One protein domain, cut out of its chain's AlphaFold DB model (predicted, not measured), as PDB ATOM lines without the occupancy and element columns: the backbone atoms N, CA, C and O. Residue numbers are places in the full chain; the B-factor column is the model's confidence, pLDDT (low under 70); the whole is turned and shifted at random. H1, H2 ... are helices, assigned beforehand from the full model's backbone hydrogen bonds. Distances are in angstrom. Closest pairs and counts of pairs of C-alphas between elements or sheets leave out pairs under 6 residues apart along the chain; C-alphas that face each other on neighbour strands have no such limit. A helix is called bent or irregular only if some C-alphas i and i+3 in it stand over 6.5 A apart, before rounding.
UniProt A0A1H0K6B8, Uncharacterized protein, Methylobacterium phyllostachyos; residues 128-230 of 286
ATOM      1  N   SER A 128    -468.339 294.832  31.289       63.97
ATOM      2  CA  SER A 128    -468.889 293.475  31.542       63.97
ATOM      3  C   SER A 128    -468.624 292.501  30.388       63.97
ATOM      4  O   SER A 128    -468.305 291.321  30.585       63.97
ATOM      5  N   ARG A 129    -468.643 293.032  29.164       67.81
ATOM      6  CA  ARG A 129    -468.286 292.301  27.956       67.81
ATOM      7  C   ARG A 129    -466.841 291.793  27.990       67.81
ATOM      8  O   ARG A 129    -466.629 290.599  27.794       67.81
ATOM      9  N   GLU A 130    -465.880 292.660  28.301       73.75
ATOM     10  CA  GLU A 130    -464.455 292.307  28.392       73.75
ATOM     11  C   GLU A 130    -464.172 291.317  29.527       73.75
ATOM     12  O   GLU A 130    -463.517 290.306  29.301       73.75
ATOM     13  N   MET A 131    -464.721 291.536  30.727       77.69
ATOM     14  CA  MET A 131    -464.493 290.606  31.843       77.69
ATOM     15  C   MET A 131    -465.098 289.243  31.592       77.69
ATOM     16  O   MET A 131    -464.437 288.249  31.855       77.69
ATOM     17  N   GLY A 132    -466.336 289.163  31.100       78.94
ATOM     18  CA  GLY A 132    -466.921 287.851  30.855       78.94
ATOM     19  C   GLY A 132    -466.223 287.117  29.708       78.94
ATOM     20  O   GLY A 132    -466.087 285.906  29.803       78.94
ATOM     21  N   ARG A 133    -465.684 287.821  28.699       85.81
ATOM     22  CA  ARG A 133    -464.789 287.211  27.698       85.81
ATOM     23  C   ARG A 133    -463.569 286.585  28.376       85.81
ATOM     24  O   ARG A 133    -463.284 285.412  28.159       85.81
ATOM     25  N   ASP A 134    -462.885 287.352  29.221       87.50
ATOM     26  CA  ASP A 134    -461.700 286.880  29.938       87.50
ATOM     27  C   ASP A 134    -462.043 285.703  30.878       87.50
ATOM     28  O   ASP A 134    -461.343 284.696  30.886       87.50
ATOM     29  N   CYS A 135    -463.161 285.770  31.609       87.94
ATOM     30  CA  CYS A 135    -463.603 284.704  32.516       87.94
ATOM     31  C   CYS A 135    -463.989 283.420  31.770       87.94
ATOM     32  O   CYS A 135    -463.660 282.339  32.244       87.94
ATOM     33  N   ILE A 136    -464.631 283.518  30.597       89.31
ATOM     34  CA  ILE A 136    -464.921 282.361  29.732       89.31
ATOM     35  C   ILE A 136    -463.616 281.692  29.286       89.31
ATOM     36  O   ILE A 136    -463.484 280.471  29.380       89.31
ATOM     37  N   LEU A 137    -462.631 282.486  28.850       91.56
ATOM     38  CA  LEU A 137    -461.318 281.977  28.445       91.56
ATOM     39  C   LEU A 137    -460.605 281.281  29.613       91.56
ATOM     40  O   LEU A 137    -460.124 280.161  29.463       91.56
ATOM     41  N   PHE A 138    -460.571 281.901  30.792       92.56
ATOM     42  CA  PHE A 138    -459.924 281.341  31.984       92.56
ATOM     43  C   PHE A 138    -460.642 280.104  32.541       92.56
ATOM     44  O   PHE A 138    -459.994 279.153  32.993       92.56
ATOM     45  N   ALA A 139    -461.974 280.070  32.458       90.44
ATOM     46  CA  ALA A 139    -462.761 278.888  32.782       90.44
ATOM     47  C   ALA A 139    -462.400 277.719  31.858       90.44
ATOM     48  O   ALA A 139    -462.098 276.635  32.360       90.44
ATOM     49  N   ALA A 140    -462.332 277.958  30.544       91.62
ATOM     50  CA  ALA A 140    -461.953 276.951  29.554       91.62
ATOM     51  C   ALA A 140    -460.513 276.454  29.733       91.62
ATOM     52  O   ALA A 140    -460.285 275.249  29.687       91.62
ATOM     53  N   ILE A 141    -459.550 277.346  30.004       91.81
ATOM     54  CA  ILE A 141    -458.160 276.945  30.280       91.81
ATOM     55  C   ILE A 141    -458.109 275.998  31.481       91.81
ATOM     56  O   ILE A 141    -457.508 274.930  31.392       91.81
ATOM     57  N   GLY A 142    -458.767 276.355  32.587       89.50
ATOM     58  CA  GLY A 142    -458.782 275.502  33.774       89.50
ATOM     59  C   GLY A 142    -459.500 274.172  33.559       89.50
ATOM     60  O   GLY A 142    -459.029 273.148  34.042       89.50
ATOM     61  N   ALA A 143    -460.599 274.165  32.800       88.56
ATOM     62  CA  ALA A 143    -461.311 272.937  32.459       88.56
ATOM     63  C   ALA A 143    -460.463 272.006  31.579       88.56
ATOM     64  O   ALA A 143    -460.422 270.806  31.832       88.56
ATOM     65  N   LEU A 144    -459.734 272.546  30.596       90.56
ATOM     66  CA  LEU A 144    -458.807 271.780  29.758       90.56
ATOM     67  C   LEU A 144    -457.665 271.173  30.580       90.56
ATOM     68  O   LEU A 144    -457.365 269.990  30.429       90.56
ATOM     69  N   VAL A 145    -457.068 271.958  31.480       88.19
ATOM     70  CA  VAL A 145    -456.025 271.479  32.402       88.19
ATOM     71  C   VAL A 145    -456.562 270.354  33.292       88.19
ATOM     72  O   VAL A 145    -455.898 269.331  33.442       88.19
ATOM     73  N   ALA A 146    -457.778 270.497  33.829       86.62
ATOM     74  CA  ALA A 146    -458.415 269.471  34.652       86.62
ATOM     75  C   ALA A 146    -458.747 268.194  33.857       86.62
ATOM     76  O   ALA A 146    -458.472 267.092  34.328       86.62
ATOM     77  N   ALA A 147    -459.279 268.321  32.639       83.50
ATOM     78  CA  ALA A 147    -459.557 267.186  31.755       83.50
ATOM     79  C   ALA A 147    -458.268 266.454  31.339       83.50
ATOM     80  O   ALA A 147    -458.240 265.231  31.227       83.50
ATOM     81  N   GLY A 148    -457.181 267.204  31.158       71.56
ATOM     82  CA  GLY A 148    -455.851 266.694  30.847       71.56
ATOM     83  C   GLY A 148    -455.023 266.278  32.063       71.56
ATOM     84  O   GLY A 148    -453.832 266.017  31.896       71.56
ATOM     85  N   ALA A 149    -455.595 266.201  33.271       65.06
ATOM     86  CA  ALA A 149    -454.857 265.851  34.488       65.06
ATOM     87  C   ALA A 149    -454.256 264.431  34.447       65.06
ATOM     88  O   ALA A 149    -453.253 264.178  35.106       65.06
ATOM     89  N   GLN A 150    -454.797 263.526  33.622       58.75
ATOM     90  CA  GLN A 150    -454.187 262.212  33.375       58.75
ATOM     91  C   GLN A 150    -452.974 262.254  32.423       58.75
ATOM     92  O   GLN A 150    -452.241 261.275  32.332       58.75
ATOM     93  N   GLN A 151    -452.752 263.370  31.717       63.00
ATOM     94  CA  GLN A 151    -451.675 263.568  30.733       63.00
ATOM     95  C   GLN A 151    -450.790 264.797  31.042       63.00
ATOM     96  O   GLN A 151    -450.053 265.252  30.172       63.00
ATOM     97  N   GLU A 152    -450.869 265.358  32.255       71.50
ATOM     98  CA  GLU A 152    -450.162 266.586  32.670       71.50
ATOM     99  C   GLU A 152    -450.323 267.777  31.698       71.50
ATOM    100  O   GLU A 152    -449.358 268.452  31.319       71.50
ATOM    101  N   MET A 153    -451.557 268.087  31.287       82.19
ATOM    102  CA  MET A 153    -451.794 269.265  30.448       82.19
ATOM    103  C   MET A 153    -451.451 270.564  31.199       82.19
ATOM    104  O   MET A 153    -452.129 270.961  32.142       82.19
ATOM    105  N   ARG A 154    -450.413 271.275  30.741       86.44
ATOM    106  CA  ARG A 154    -450.021 272.586  31.290       86.44
ATOM    107  C   ARG A 154    -450.921 273.716  30.757       86.44
ATOM    108  O   ARG A 154    -451.366 273.630  29.610       86.44
ATOM    109  N   PRO A 155    -451.091 274.837  31.493       86.75
ATOM    110  CA  PRO A 155    -451.877 275.991  31.028       86.75
ATOM    111  C   PRO A 155    -451.461 276.515  29.645       86.75
ATOM    112  O   PRO A 155    -452.312 276.846  28.828       86.75
ATOM    113  N   ALA A 156    -450.159 276.516  29.345       88.00
ATOM    114  CA  ALA A 156    -449.621 276.867  28.030       88.00
ATOM    115  C   ALA A 156    -450.209 276.006  26.893       88.00
ATOM    116  O   ALA A 156    -450.623 276.527  25.859       88.00
ATOM    117  N   ALA A 157    -450.310 274.689  27.098       89.44
ATOM    118  CA  ALA A 157    -450.878 273.773  26.113       89.44
ATOM    119  C   ALA A 157    -452.386 274.012  25.921       89.44
ATOM    120  O   ALA A 157    -452.856 274.073  24.784       89.44
ATOM    121  N   ALA A 158    -453.126 274.244  27.009       90.38
ATOM    122  CA  ALA A 158    -454.542 274.608  26.950       90.38
ATOM    123  C   ALA A 158    -454.775 275.929  26.190       90.38
ATOM    124  O   ALA A 158    -455.674 276.020  25.353       90.38
ATOM    125  N   ILE A 159    -453.922 276.938  26.406       92.12
ATOM    126  CA  ILE A 159    -453.972 278.204  25.658       92.12
ATOM    127  C   ILE A 159    -453.732 277.967  24.162       92.12
ATOM    128  O   ILE A 159    -454.439 278.543  23.336       92.12
ATOM    129  N   ARG A 160    -452.780 277.103  23.787       90.94
ATOM    130  CA  ARG A 160    -452.540 276.763  22.373       90.94
ATOM    131  C   ARG A 160    -453.740 276.086  21.725       90.94
ATOM    132  O   ARG A 160    -454.066 276.437  20.596       90.94
ATOM    133  N   LEU A 161    -454.422 275.182  22.431       91.62
ATOM    134  CA  LEU A 161    -455.652 274.555  21.935       91.62
ATOM    135  C   LEU A 161    -456.744 275.597  21.659       91.62
ATOM    136  O   LEU A 161    -457.351 275.583  20.590       91.62
ATOM    137  N   LEU A 162    -456.940 276.550  22.576       91.62
ATOM    138  CA  LEU A 162    -457.892 277.650  22.391       91.62
ATOM    139  C   LEU A 162    -457.506 278.564  21.222       91.62
ATOM    140  O   LEU A 162    -458.357 278.928  20.416       91.62
ATOM    141  N   LYS A 163    -456.223 278.910  21.080       91.31
ATOM    142  CA  LYS A 163    -455.734 279.724  19.953       91.31
ATOM    143  C   LYS A 163    -455.786 278.986  18.611       91.31
ATOM    144  O   LYS A 163    -455.885 279.630  17.572       91.31
ATOM    145  N   GLY A 164    -455.751 277.654  18.624       89.62
ATOM    146  CA  GLY A 164    -455.929 276.815  17.437       89.62
ATOM    147  C   GLY A 164    -457.358 276.820  16.881       89.62
ATOM    148  O   GLY A 164    -457.565 276.413  15.742       89.62
ATOM    149  N   ARG A 165    -458.341 277.305  17.650       90.44
ATOM    150  CA  ARG A 165    -459.748 277.438  17.243       90.44
ATOM    151  C   ARG A 165    -460.012 278.831  16.666       90.44
ATOM    152  O   ARG A 165    -460.005 279.792  17.435       90.44
ATOM    153  N   PRO A 166    -460.321 278.991  15.364       89.00
ATOM    154  CA  PRO A 166    -460.533 280.311  14.765       89.00
ATOM    155  C   PRO A 166    -461.632 281.139  15.449       89.00
ATOM    156  O   PRO A 166    -461.435 282.330  15.700       89.00
ATOM    157  N   GLY A 167    -462.757 280.510  15.815       86.56
ATOM    158  CA  GLY A 167    -463.871 281.190  16.482       86.56
ATOM    159  C   GLY A 167    -463.578 281.632  17.916       86.56
ATOM    160  O   GLY A 167    -464.268 282.514  18.418       86.56
ATOM    161  N   ILE A 168    -462.529 281.091  18.546       90.69
ATOM    162  CA  ILE A 168    -462.029 281.510  19.864       90.69
ATOM    163  C   ILE A 168    -460.881 282.510  19.704       90.69
ATOM    164  O   ILE A 168    -460.863 283.546  20.363       90.69
ATOM    165  N   ASN A 169    -459.936 282.236  18.803       91.19
ATOM    166  CA  ASN A 169    -458.712 283.016  18.632       91.19
ATOM    167  C   ASN A 169    -458.982 284.489  18.303       91.19
ATOM    168  O   ASN A 169    -458.264 285.356  18.788       91.19
ATOM    169  N   LYS A 170    -460.056 284.798  17.563       88.81
ATOM    170  CA  LYS A 170    -460.467 286.190  17.294       88.81
ATOM    171  C   LYS A 170    -460.746 287.017  18.564       88.81
ATOM    172  O   LYS A 170    -460.676 288.241  18.522       88.81
ATOM    173  N   HIS A 171    -461.023 286.359  19.693       87.38
ATOM    174  CA  HIS A 171    -461.263 286.990  20.995       87.38
ATOM    175  C   HIS A 171    -459.990 287.161  21.831       87.38
ATOM    176  O   HIS A 171    -460.005 287.904  22.815       87.38
ATOM    177  N   ILE A 172    -458.899 286.484  21.462       89.00
ATOM    178  CA  ILE A 172    -457.627 286.483  22.185       89.00
ATOM    179  C   ILE A 172    -456.692 287.494  21.521       89.00
ATOM    180  O   ILE A 172    -456.138 287.251  20.453       89.00
ATOM    181  N   GLN A 173    -456.493 288.639  22.170       81.75
ATOM    182  CA  GLN A 173    -455.611 289.700  21.661       81.75
ATOM    183  C   GLN A 173    -454.178 289.585  22.200       81.75
ATOM    184  O   GLN A 173    -453.256 290.213  21.688       81.75
ATOM    185  N   GLN A 174    -453.989 288.804  23.262       85.19
ATOM    186  CA  GLN A 174    -452.738 288.691  23.997       85.19
ATOM    187  C   GLN A 174    -451.836 287.569  23.455       85.19
ATOM    188  O   GLN A 174    -452.284 286.587  22.848       85.19
ATOM    189  N   SER A 175    -450.531 287.681  23.728       84.75
ATOM    190  CA  SER A 175    -449.612 286.549  23.586       84.75
ATOM    191  C   SER A 175    -449.980 285.426  24.569       84.75
ATOM    192  O   SER A 175    -450.672 285.654  25.562       84.75
ATOM    193  N   GLU A 176    -449.512 284.202  24.302       86.44
ATOM    194  CA  GLU A 176    -449.719 283.049  25.200       86.44
ATOM    195  C   GLU A 176    -449.208 283.348  26.619       86.44
ATOM    196  O   GLU A 176    -449.913 283.122  27.599       86.44
ATOM    197  N   GLU A 177    -448.023 283.952  26.718       85.56
ATOM    198  CA  GLU A 177    -447.401 284.336  27.986       85.56
ATOM    199  C   GLU A 177    -448.199 285.416  28.731       85.56
ATOM    200  O   GLU A 177    -448.437 285.306  29.936       85.56
ATOM    201  N   ALA A 178    -448.674 286.443  28.019       85.38
ATOM    202  CA  ALA A 178    -449.483 287.499  28.617       85.38
ATOM    203  C   ALA A 178    -450.835 286.967  29.117       85.38
ATOM    204  O   ALA A 178    -451.299 287.387  30.177       85.38
ATOM    205  N   LEU A 179    -451.444 286.017  28.398       86.38
ATOM    206  CA  LEU A 179    -452.689 285.378  28.817       86.38
ATOM    207  C   LEU A 179    -452.482 284.476  30.041       86.38
ATOM    208  O   LEU A 179    -453.279 284.534  30.975       86.38
ATOM    209  N   ALA A 180    -451.390 283.707  30.087       84.62
ATOM    210  CA  ALA A 180    -451.040 282.884  31.245       84.62
ATOM    211  C   ALA A 180    -450.773 283.734  32.502       84.62
ATOM    212  O   ALA A 180    -451.242 283.405  33.591       84.62
ATOM    213  N   LYS A 181    -450.076 284.868  32.350       85.44
ATOM    214  CA  LYS A 181    -449.848 285.830  33.440       85.44
ATOM    215  C   LYS A 181    -451.139 286.518  33.891       85.44
ATOM    216  O   LYS A 181    -451.297 286.825  35.071       85.44
ATOM    217  N   ALA A 182    -452.053 286.790  32.961       85.75
ATOM    218  CA  ALA A 182    -453.363 287.333  33.296       85.75
ATOM    219  C   ALA A 182    -454.195 286.313  34.083       85.75
ATOM    220  O   ALA A 182    -454.745 286.679  35.114       85.75
ATOM    221  N   LEU A 183    -454.221 285.048  33.653       84.50
ATOM    222  CA  LEU A 183    -454.919 283.961  34.343       84.50
ATOM    223  C   LEU A 183    -454.480 283.852  35.809       84.50
ATOM    224  O   LEU A 183    -455.316 283.977  36.699       84.50
ATOM    225  N   SER A 184    -453.175 283.719  36.067       82.81
ATOM    226  CA  SER A 184    -452.660 283.555  37.436       82.81
ATOM    227  C   SER A 184    -452.970 284.747  38.344       82.81
ATOM    228  O   SER A 184    -453.227 284.580  39.533       82.81
ATOM    229  N   ARG A 185    -452.993 285.963  37.787       82.81
ATOM    230  CA  ARG A 185    -453.393 287.171  38.516       82.81
ATOM    231  C   ARG A 185    -454.904 287.244  38.747       82.81
ATOM    232  O   ARG A 185    -455.326 287.757  39.776       82.81
ATOM    233  N   LYS A 186    -455.721 286.819  37.784       80.50
ATOM    234  CA  LYS A 186    -457.182 286.959  37.843       80.50
ATOM    235  C   LYS A 186    -457.854 285.863  38.663       80.50
ATOM    236  O   LYS A 186    -458.869 286.145  39.279       80.50
ATOM    237  N   GLU A 187    -457.272 284.671  38.756       73.38
ATOM    238  CA  GLU A 187    -457.791 283.599  39.622       73.38
ATOM    239  C   GLU A 187    -457.718 283.930  41.122       73.38
ATOM    240  O   GLU A 187    -458.467 283.355  41.903       73.38
ATOM    241  N   ILE A 188    -456.863 284.875  41.532       74.00
ATOM    242  CA  ILE A 188    -456.770 285.343  42.926       74.00
ATOM    243  C   ILE A 188    -457.600 286.607  43.200       74.00
ATOM    244  O   ILE A 188    -457.739 287.012  44.352       74.00
ATOM    245  N   GLU A 189    -458.133 287.262  42.163       76.88
ATOM    246  CA  GLU A 189    -459.044 288.396  42.325       76.88
ATOM    247  C   GLU A 189    -460.454 287.835  42.594       76.88
ATOM    248  O   GLU A 189    -461.014 287.227  41.680       76.88
ATOM    249  N   PRO A 190    -461.064 288.044  43.783       66.12
ATOM    250  CA  PRO A 190    -462.295 287.346  44.183       66.12
ATOM    251  C   PRO A 190    -463.419 287.409  43.140       66.12
ATOM    252  O   PRO A 190    -464.057 286.416  42.823       66.12
ATOM    253  N   GLU A 191    -463.590 288.566  42.502       66.75
ATOM    254  CA  GLU A 191    -464.656 288.786  41.519       66.75
ATOM    255  C   GLU A 191    -464.478 288.006  40.214       66.75
ATOM    256  O   GLU A 191    -465.468 287.605  39.597       66.75
ATOM    257  N   TYR A 192    -463.226 287.846  39.776       77.06
ATOM    258  CA  TYR A 192    -462.879 287.022  38.623       77.06
ATOM    259  C   TYR A 192    -462.926 285.547  39.011       77.06
ATOM    260  O   TYR A 192    -463.437 284.751  38.232       77.06
ATOM    261  N   ALA A 193    -462.447 285.186  40.204       74.56
ATOM    262  CA  ALA A 193    -462.475 283.818  40.707       74.56
ATOM    263  C   ALA A 193    -463.903 283.250  40.728       74.56
ATOM    264  O   ALA A 193    -464.133 282.175  40.170       74.56
ATOM    265  N   ASP A 194    -464.865 284.010  41.259       71.81
ATOM    266  CA  ASP A 194    -466.276 283.612  41.307       71.81
ATOM    267  C   ASP A 194    -466.863 283.431  39.900       71.81
ATOM    268  O   ASP A 194    -467.511 282.428  39.605       71.81
ATOM    269  N   ASP A 195    -466.586 284.364  38.981       77.56
ATOM    270  CA  ASP A 195    -467.076 284.270  37.599       77.56
ATOM    271  C   ASP A 195    -466.462 283.108  36.825       77.56
ATOM    272  O   ASP A 195    -467.145 282.456  36.033       77.56
ATOM    273  N   ILE A 196    -465.173 282.852  37.035       84.56
ATOM    274  CA  ILE A 196    -464.467 281.719  36.440       84.56
ATOM    275  C   ILE A 196    -465.062 280.412  36.971       84.56
ATOM    276  O   ILE A 196    -465.310 279.498  36.181       84.56
ATOM    277  N   ALA A 197    -465.323 280.319  38.278       79.31
ATOM    278  CA  ALA A 197    -465.943 279.152  38.898       79.31
ATOM    279  C   ALA A 197    -467.357 278.903  38.354       79.31
ATOM    280  O   ALA A 197    -467.678 277.775  37.976       79.31
ATOM    281  N   ASP A 198    -468.168 279.954  38.216       75.12
ATOM    282  CA  ASP A 198    -469.507 279.866  37.633       75.12
ATOM    283  C   ASP A 198    -469.481 279.359  36.189       75.12
ATOM    284  O   ASP A 198    -470.218 278.431  35.846       75.12
ATOM    285  N   TYR A 199    -468.610 279.913  35.339       84.19
ATOM    286  CA  TYR A 199    -468.485 279.449  33.957       84.19
ATOM    287  C   TYR A 199    -467.943 278.016  33.871       84.19
ATOM    288  O   TYR A 199    -468.423 277.243  33.040       84.19
ATOM    289  N   ARG A 200    -467.014 277.609  34.752       80.62
ATOM    290  CA  ARG A 200    -466.576 276.202  34.852       80.62
ATOM    291  C   ARG A 200    -467.729 275.281  35.241       80.62
ATOM    292  O   ARG A 200    -467.881 274.213  34.656       80.62
ATOM    293  N   ALA A 201    -468.564 275.693  36.189       73.00
ATOM    294  CA  ALA A 201    -469.722 274.916  36.599       73.00
ATOM    295  C   ALA A 201    -470.775 274.833  35.478       73.00
ATOM    296  O   ALA A 201    -471.281 273.748  35.204       73.00
ATOM    297  N   MET A 202    -471.045 275.927  34.755       72.38
ATOM    298  CA  MET A 202    -471.910 275.901  33.564       72.38
ATOM    299  C   MET A 202    -471.376 274.962  32.472       72.38
ATOM    300  O   MET A 202    -472.149 274.226  31.860       72.38
ATOM    301  N   MET A 203    -470.063 274.961  32.242       79.31
ATOM    302  CA  MET A 203    -469.403 274.065  31.290       79.31
ATOM    303  C   MET A 203    -469.508 272.596  31.717       79.31
ATOM    304  O   MET A 203    -469.887 271.751  30.911       79.31
ATOM    305  N   SER A 204    -469.267 272.300  32.996       72.31
ATOM    306  CA  SER A 204    -469.433 270.956  33.563       72.31
ATOM    307  C   SER A 204    -470.864 270.437  33.420       72.31
ATOM    308  O   SER A 204    -471.096 269.314  32.975       72.31
ATOM    309  N   TRP A 205    -471.854 271.287  33.689       62.56
ATOM    310  CA  TRP A 205    -473.262 270.919  33.573       62.56
ATOM    311  C   TRP A 205    -473.753 270.758  32.130       62.56
ATOM    312  O   TRP A 205    -474.733 270.042  31.903       62.56
ATOM    313  N   ALA A 206    -473.079 271.355  31.141       65.25
ATOM    314  CA  ALA A 206    -473.345 271.087  29.725       65.25
ATOM    315  C   ALA A 206    -473.066 269.613  29.345       65.25
ATOM    316  O   ALA A 206    -473.600 269.118  28.350       65.25
ATOM    317  N   GLY A 207    -472.307 268.889  30.178       51.06
ATOM    318  CA  GLY A 207    -472.208 267.429  30.172       51.06
ATOM    319  C   GLY A 207    -471.139 266.845  29.248       51.06
ATOM    320  O   GLY A 207    -470.993 265.628  29.211       51.06
ATOM    321  N   ASP A 208    -470.392 267.670  28.506       73.75
ATOM    322  CA  ASP A 208    -469.210 267.238  27.746       73.75
ATOM    323  C   ASP A 208    -467.942 267.862  28.315       73.75
ATOM    324  O   ASP A 208    -467.622 269.016  28.038       73.75
ATOM    325  N   LEU A 209    -467.229 267.084  29.122       79.88
ATOM    326  CA  LEU A 209    -465.945 267.485  29.690       79.88
ATOM    327  C   LEU A 209    -464.755 266.994  28.856       79.88
ATOM    328  O   LEU A 209    -463.611 267.100  29.299       79.88
ATOM    329  N   SER A 210    -464.995 266.456  27.654       85.94
ATOM    330  CA  SER A 210    -463.909 266.187  26.713       85.94
ATOM    331  C   SER A 210    -463.264 267.496  26.252       85.94
ATOM    332  O   SER A 210    -463.886 268.559  26.269       85.94
ATOM    333  N   THR A 211    -462.016 267.421  25.786       87.94
ATOM    334  CA  THR A 211    -461.321 268.568  25.182       87.94
ATOM    335  C   THR A 211    -462.171 269.238  24.103       87.94
ATOM    336  O   THR A 211    -462.286 270.460  24.088       87.94
ATOM    337  N   GLU A 212    -462.809 268.451  23.238       86.94
ATOM    338  CA  GLU A 212    -463.649 268.970  22.160       86.94
ATOM    339  C   GLU A 212    -464.918 269.650  22.686       86.94
ATOM    340  O   GLU A 212    -465.249 270.753  22.252       86.94
ATOM    341  N   GLY A 213    -465.581 269.046  23.675       81.94
ATOM    342  CA  GLY A 213    -466.748 269.630  24.335       81.94
ATOM    343  C   GLY A 213    -466.449 270.977  24.991       81.94
ATOM    344  O   GLY A 213    -467.202 271.938  24.819       81.94
ATOM    345  N   ILE A 214    -465.305 271.077  25.674       89.31
ATOM    346  CA  ILE A 214    -464.836 272.315  26.307       89.31
ATOM    347  C   ILE A 214    -464.574 273.406  25.260       89.31
ATOM    348  O   ILE A 214    -464.992 274.553  25.443       89.31
ATOM    349  N   LEU A 215    -463.912 273.063  24.148       90.12
ATOM    350  CA  LEU A 215    -463.638 274.007  23.061       90.12
ATOM    351  C   LEU A 215    -464.932 274.481  22.385       90.12
ATOM    352  O   LEU A 215    -465.108 275.684  22.193       90.12
ATOM    353  N   ALA A 216    -465.857 273.568  22.079       84.00
ATOM    354  CA  ALA A 216    -467.146 273.898  21.472       84.00
ATOM    355  C   ALA A 216    -467.991 274.808  22.378       84.00
ATOM    356  O   ALA A 216    -468.577 275.791  21.912       84.00
ATOM    357  N   TRP A 217    -468.005 274.532  23.687       85.12
ATOM    358  CA  TRP A 217    -468.666 275.381  24.678       85.12
ATOM    359  C   TRP A 217    -468.077 276.793  24.685       85.12
ATOM    360  O   TRP A 217    -468.818 277.772  24.596       85.12
ATOM    361  N   ALA A 218    -466.746 276.906  24.758       88.75
ATOM    362  CA  ALA A 218    -466.060 278.194  24.830       88.75
ATOM    363  C   ALA A 218    -466.284 279.025  23.564       88.75
ATOM    364  O   ALA A 218    -466.579 280.216  23.647       88.75
ATOM    365  N   GLU A 219    -466.206 278.396  22.392       87.88
ATOM    366  CA  GLU A 219    -466.475 279.034  21.106       87.88
ATOM    367  C   GLU A 219    -467.904 279.587  21.034       87.88
ATOM    368  O   GLU A 219    -468.111 280.752  20.687       87.88
ATOM    369  N   MET A 220    -468.897 278.795  21.437       79.25
ATOM    370  CA  MET A 220    -470.294 279.226  21.478       79.25
ATOM    371  C   MET A 220    -470.527 280.359  22.494       79.25
ATOM    372  O   MET A 220    -471.182 281.357  22.173       79.25
ATOM    373  N   ALA A 221    -469.967 280.251  23.701       80.94
ATOM    374  CA  ALA A 221    -470.092 281.258  24.755       80.94
ATOM    375  C   ALA A 221    -469.417 282.592  24.382       80.94
ATOM    376  O   ALA A 221    -469.934 283.665  24.685       80.94
ATOM    377  N   LEU A 222    -468.289 282.554  23.669       85.88
ATOM    378  CA  LEU A 222    -467.622 283.764  23.184       85.88
ATOM    379  C   LEU A 222    -468.365 284.394  21.998       85.88
ATOM    380  O   LEU A 222    -468.572 285.607  21.971       85.88
ATOM    381  N   ASN A 223    -468.813 283.588  21.032       78.75
ATOM    382  CA  ASN A 223    -469.533 284.079  19.853       78.75
ATOM    383  C   ASN A 223    -470.906 284.670  20.197       78.75
ATOM    384  O   ASN A 223    -471.317 285.675  19.617       78.75
ATOM    385  N   SER A 224    -471.605 284.077  21.164       69.38
ATOM    386  CA  SER A 224    -472.907 284.570  21.626       69.38
ATOM    387  C   SER A 224    -472.873 285.999  22.170       69.38
ATOM    388  O   SER A 224    -473.864 286.713  21.998       69.38
ATOM    389  N   ARG A 225    -471.742 286.416  22.754       69.44
ATOM    390  CA  ARG A 225    -471.516 287.755  23.324       69.44
ATOM    391  C   ARG A 225    -471.172 288.834  22.300       69.44
ATOM    392  O   ARG A 225    -471.179 290.021  22.633       69.44
ATOM    393  N   GLU A 226    -470.799 288.458  21.077       66.44
ATOM    394  CA  GLU A 226    -470.419 289.438  20.052       66.44
ATOM    395  C   GLU A 226    -471.585 289.933  19.213       66.44
ATOM    396  O   GLU A 226    -471.585 291.092  18.789       66.44
ATOM    397  N   ASN A 227    -472.574 289.073  19.012       60.38
ATOM    398  CA  ASN A 227    -473.727 289.384  18.196       60.38
ATOM    399  C   ASN A 227    -474.762 290.166  19.027       60.38
ATOM    400  O   ASN A 227    -474.961 289.866  20.206       60.38
ATOM    401  N   PRO A 228    -475.464 291.154  18.448       57.03
ATOM    402  CA  PRO A 228    -476.657 291.702  19.083       57.03
ATOM    403  C   PRO A 228    -477.694 290.583  19.275       57.03
ATOM    404  O   PRO A 228    -477.722 289.615  18.508       57.03
ATOM    405  N   LEU A 229    -478.508 290.684  20.326       57.38
ATOM    406  CA  LEU A 229    -479.656 289.793  20.502       57.38
ATOM    407  C   LEU A 229    -480.717 290.134  19.456       57.38
ATOM    408  O   LEU A 229    -481.009 291.314  19.233       57.38
ATOM    409  N   ASP A 230    -481.327 289.115  18.860       59.66
ATOM    410  CA  ASP A 230    -482.536 289.302  18.076       59.66
ATOM    411  C   ASP A 230    -483.641 289.831  18.998       59.66
ATOM    412  O   ASP A 230    -483.982 289.253  20.034       59.66
TER     413      ASP A 230
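Overview. This is residues 128 to 230 of the 286 residues of an uncharacterized protein of Methylobacterium phyllostachyos (UniProt A0A1H0K6B8). One long helix, H1, runs through the middle of a small all-helix domain, and H5, H6, H2 and H4 stand round it. H6 lies side by side with H1 and runs the opposite way, H5 crosses H1 on the side away from H2, and the short H3 packs on H6. The printed part has 103 residues with six named helices, in the order H1 to H6, and no named strand. It is compact, with a radius of gyration of the C-alphas of 12.6 A, yet its spans of 42 by 28 by 25 A make it only just elongated.

Arrangement. H1, residues 128 to 150, touches H6, residues 211 to 224, at a shallow tilt of 4 degrees, opposite ways; their closest C-alphas, Leu 144 and Thr 211, are 6.1 A apart. H1 touches H5, residues 190 to 205, at a steep tilt of 59 degrees, the same way, with the C-alphas of Ala 139 and Ile 196 closest at 4.9 A. With residues 141 to 145 alone H1 touches H2, residues 155 to 163, at a steep tilt of 60 degrees, opposite ways; the closest C-alphas are those of Ile 141 and Ala 158, 5.4 A apart. H2 touches H4, residues 176 to 186, at a steep tilt of 64 degrees, opposite ways, with the C-alphas of Ile 159 and Glu 176 closest at 6.5 A. H4 is close to H1 but not clearly touching it: their closest C-alphas, Phe 138 and Leu 183, are 6.1 A apart. H3, residues 166 to 169, touches residues 218 to 223 of H6, with the C-alphas of Ile 168 and Glu 219 closest at 5.2 A. H3 and H1 are apart, and so are H4 and H6. In H2, H4, H5 and H6 every O i to N i+4 pair is within hydrogen-bond range, in H1 18 of 19 are, and H3 is too short for such a pair.

Along the chain. H1 begins at C-alpha 128, (-468.889, 293.475, 31.542), and is 34.6 A long; it is irregular, with C-alphas 147 and 150 7.5 A apart. H5 is 22.4 A long, H6 20.1 A, H4 15.2 A, H2 12.3 A and H3 5.1 A. H6 ends at C-alpha 224, (-472.907, 284.570, 21.626).

Size, cuts and confidence. The two C-alphas farthest apart, those of Glu 152 and Asp 230, are 42.2 A from each other. The printed part has no cut. The link from H3 to H4 is short, and the other four links between the helices are tight. The mean pLDDT of the printed part is 80.7; it is under 70 at residues 128 to 129, 149 to 151, 190 to 191, 205 to 207 and 224 to 230.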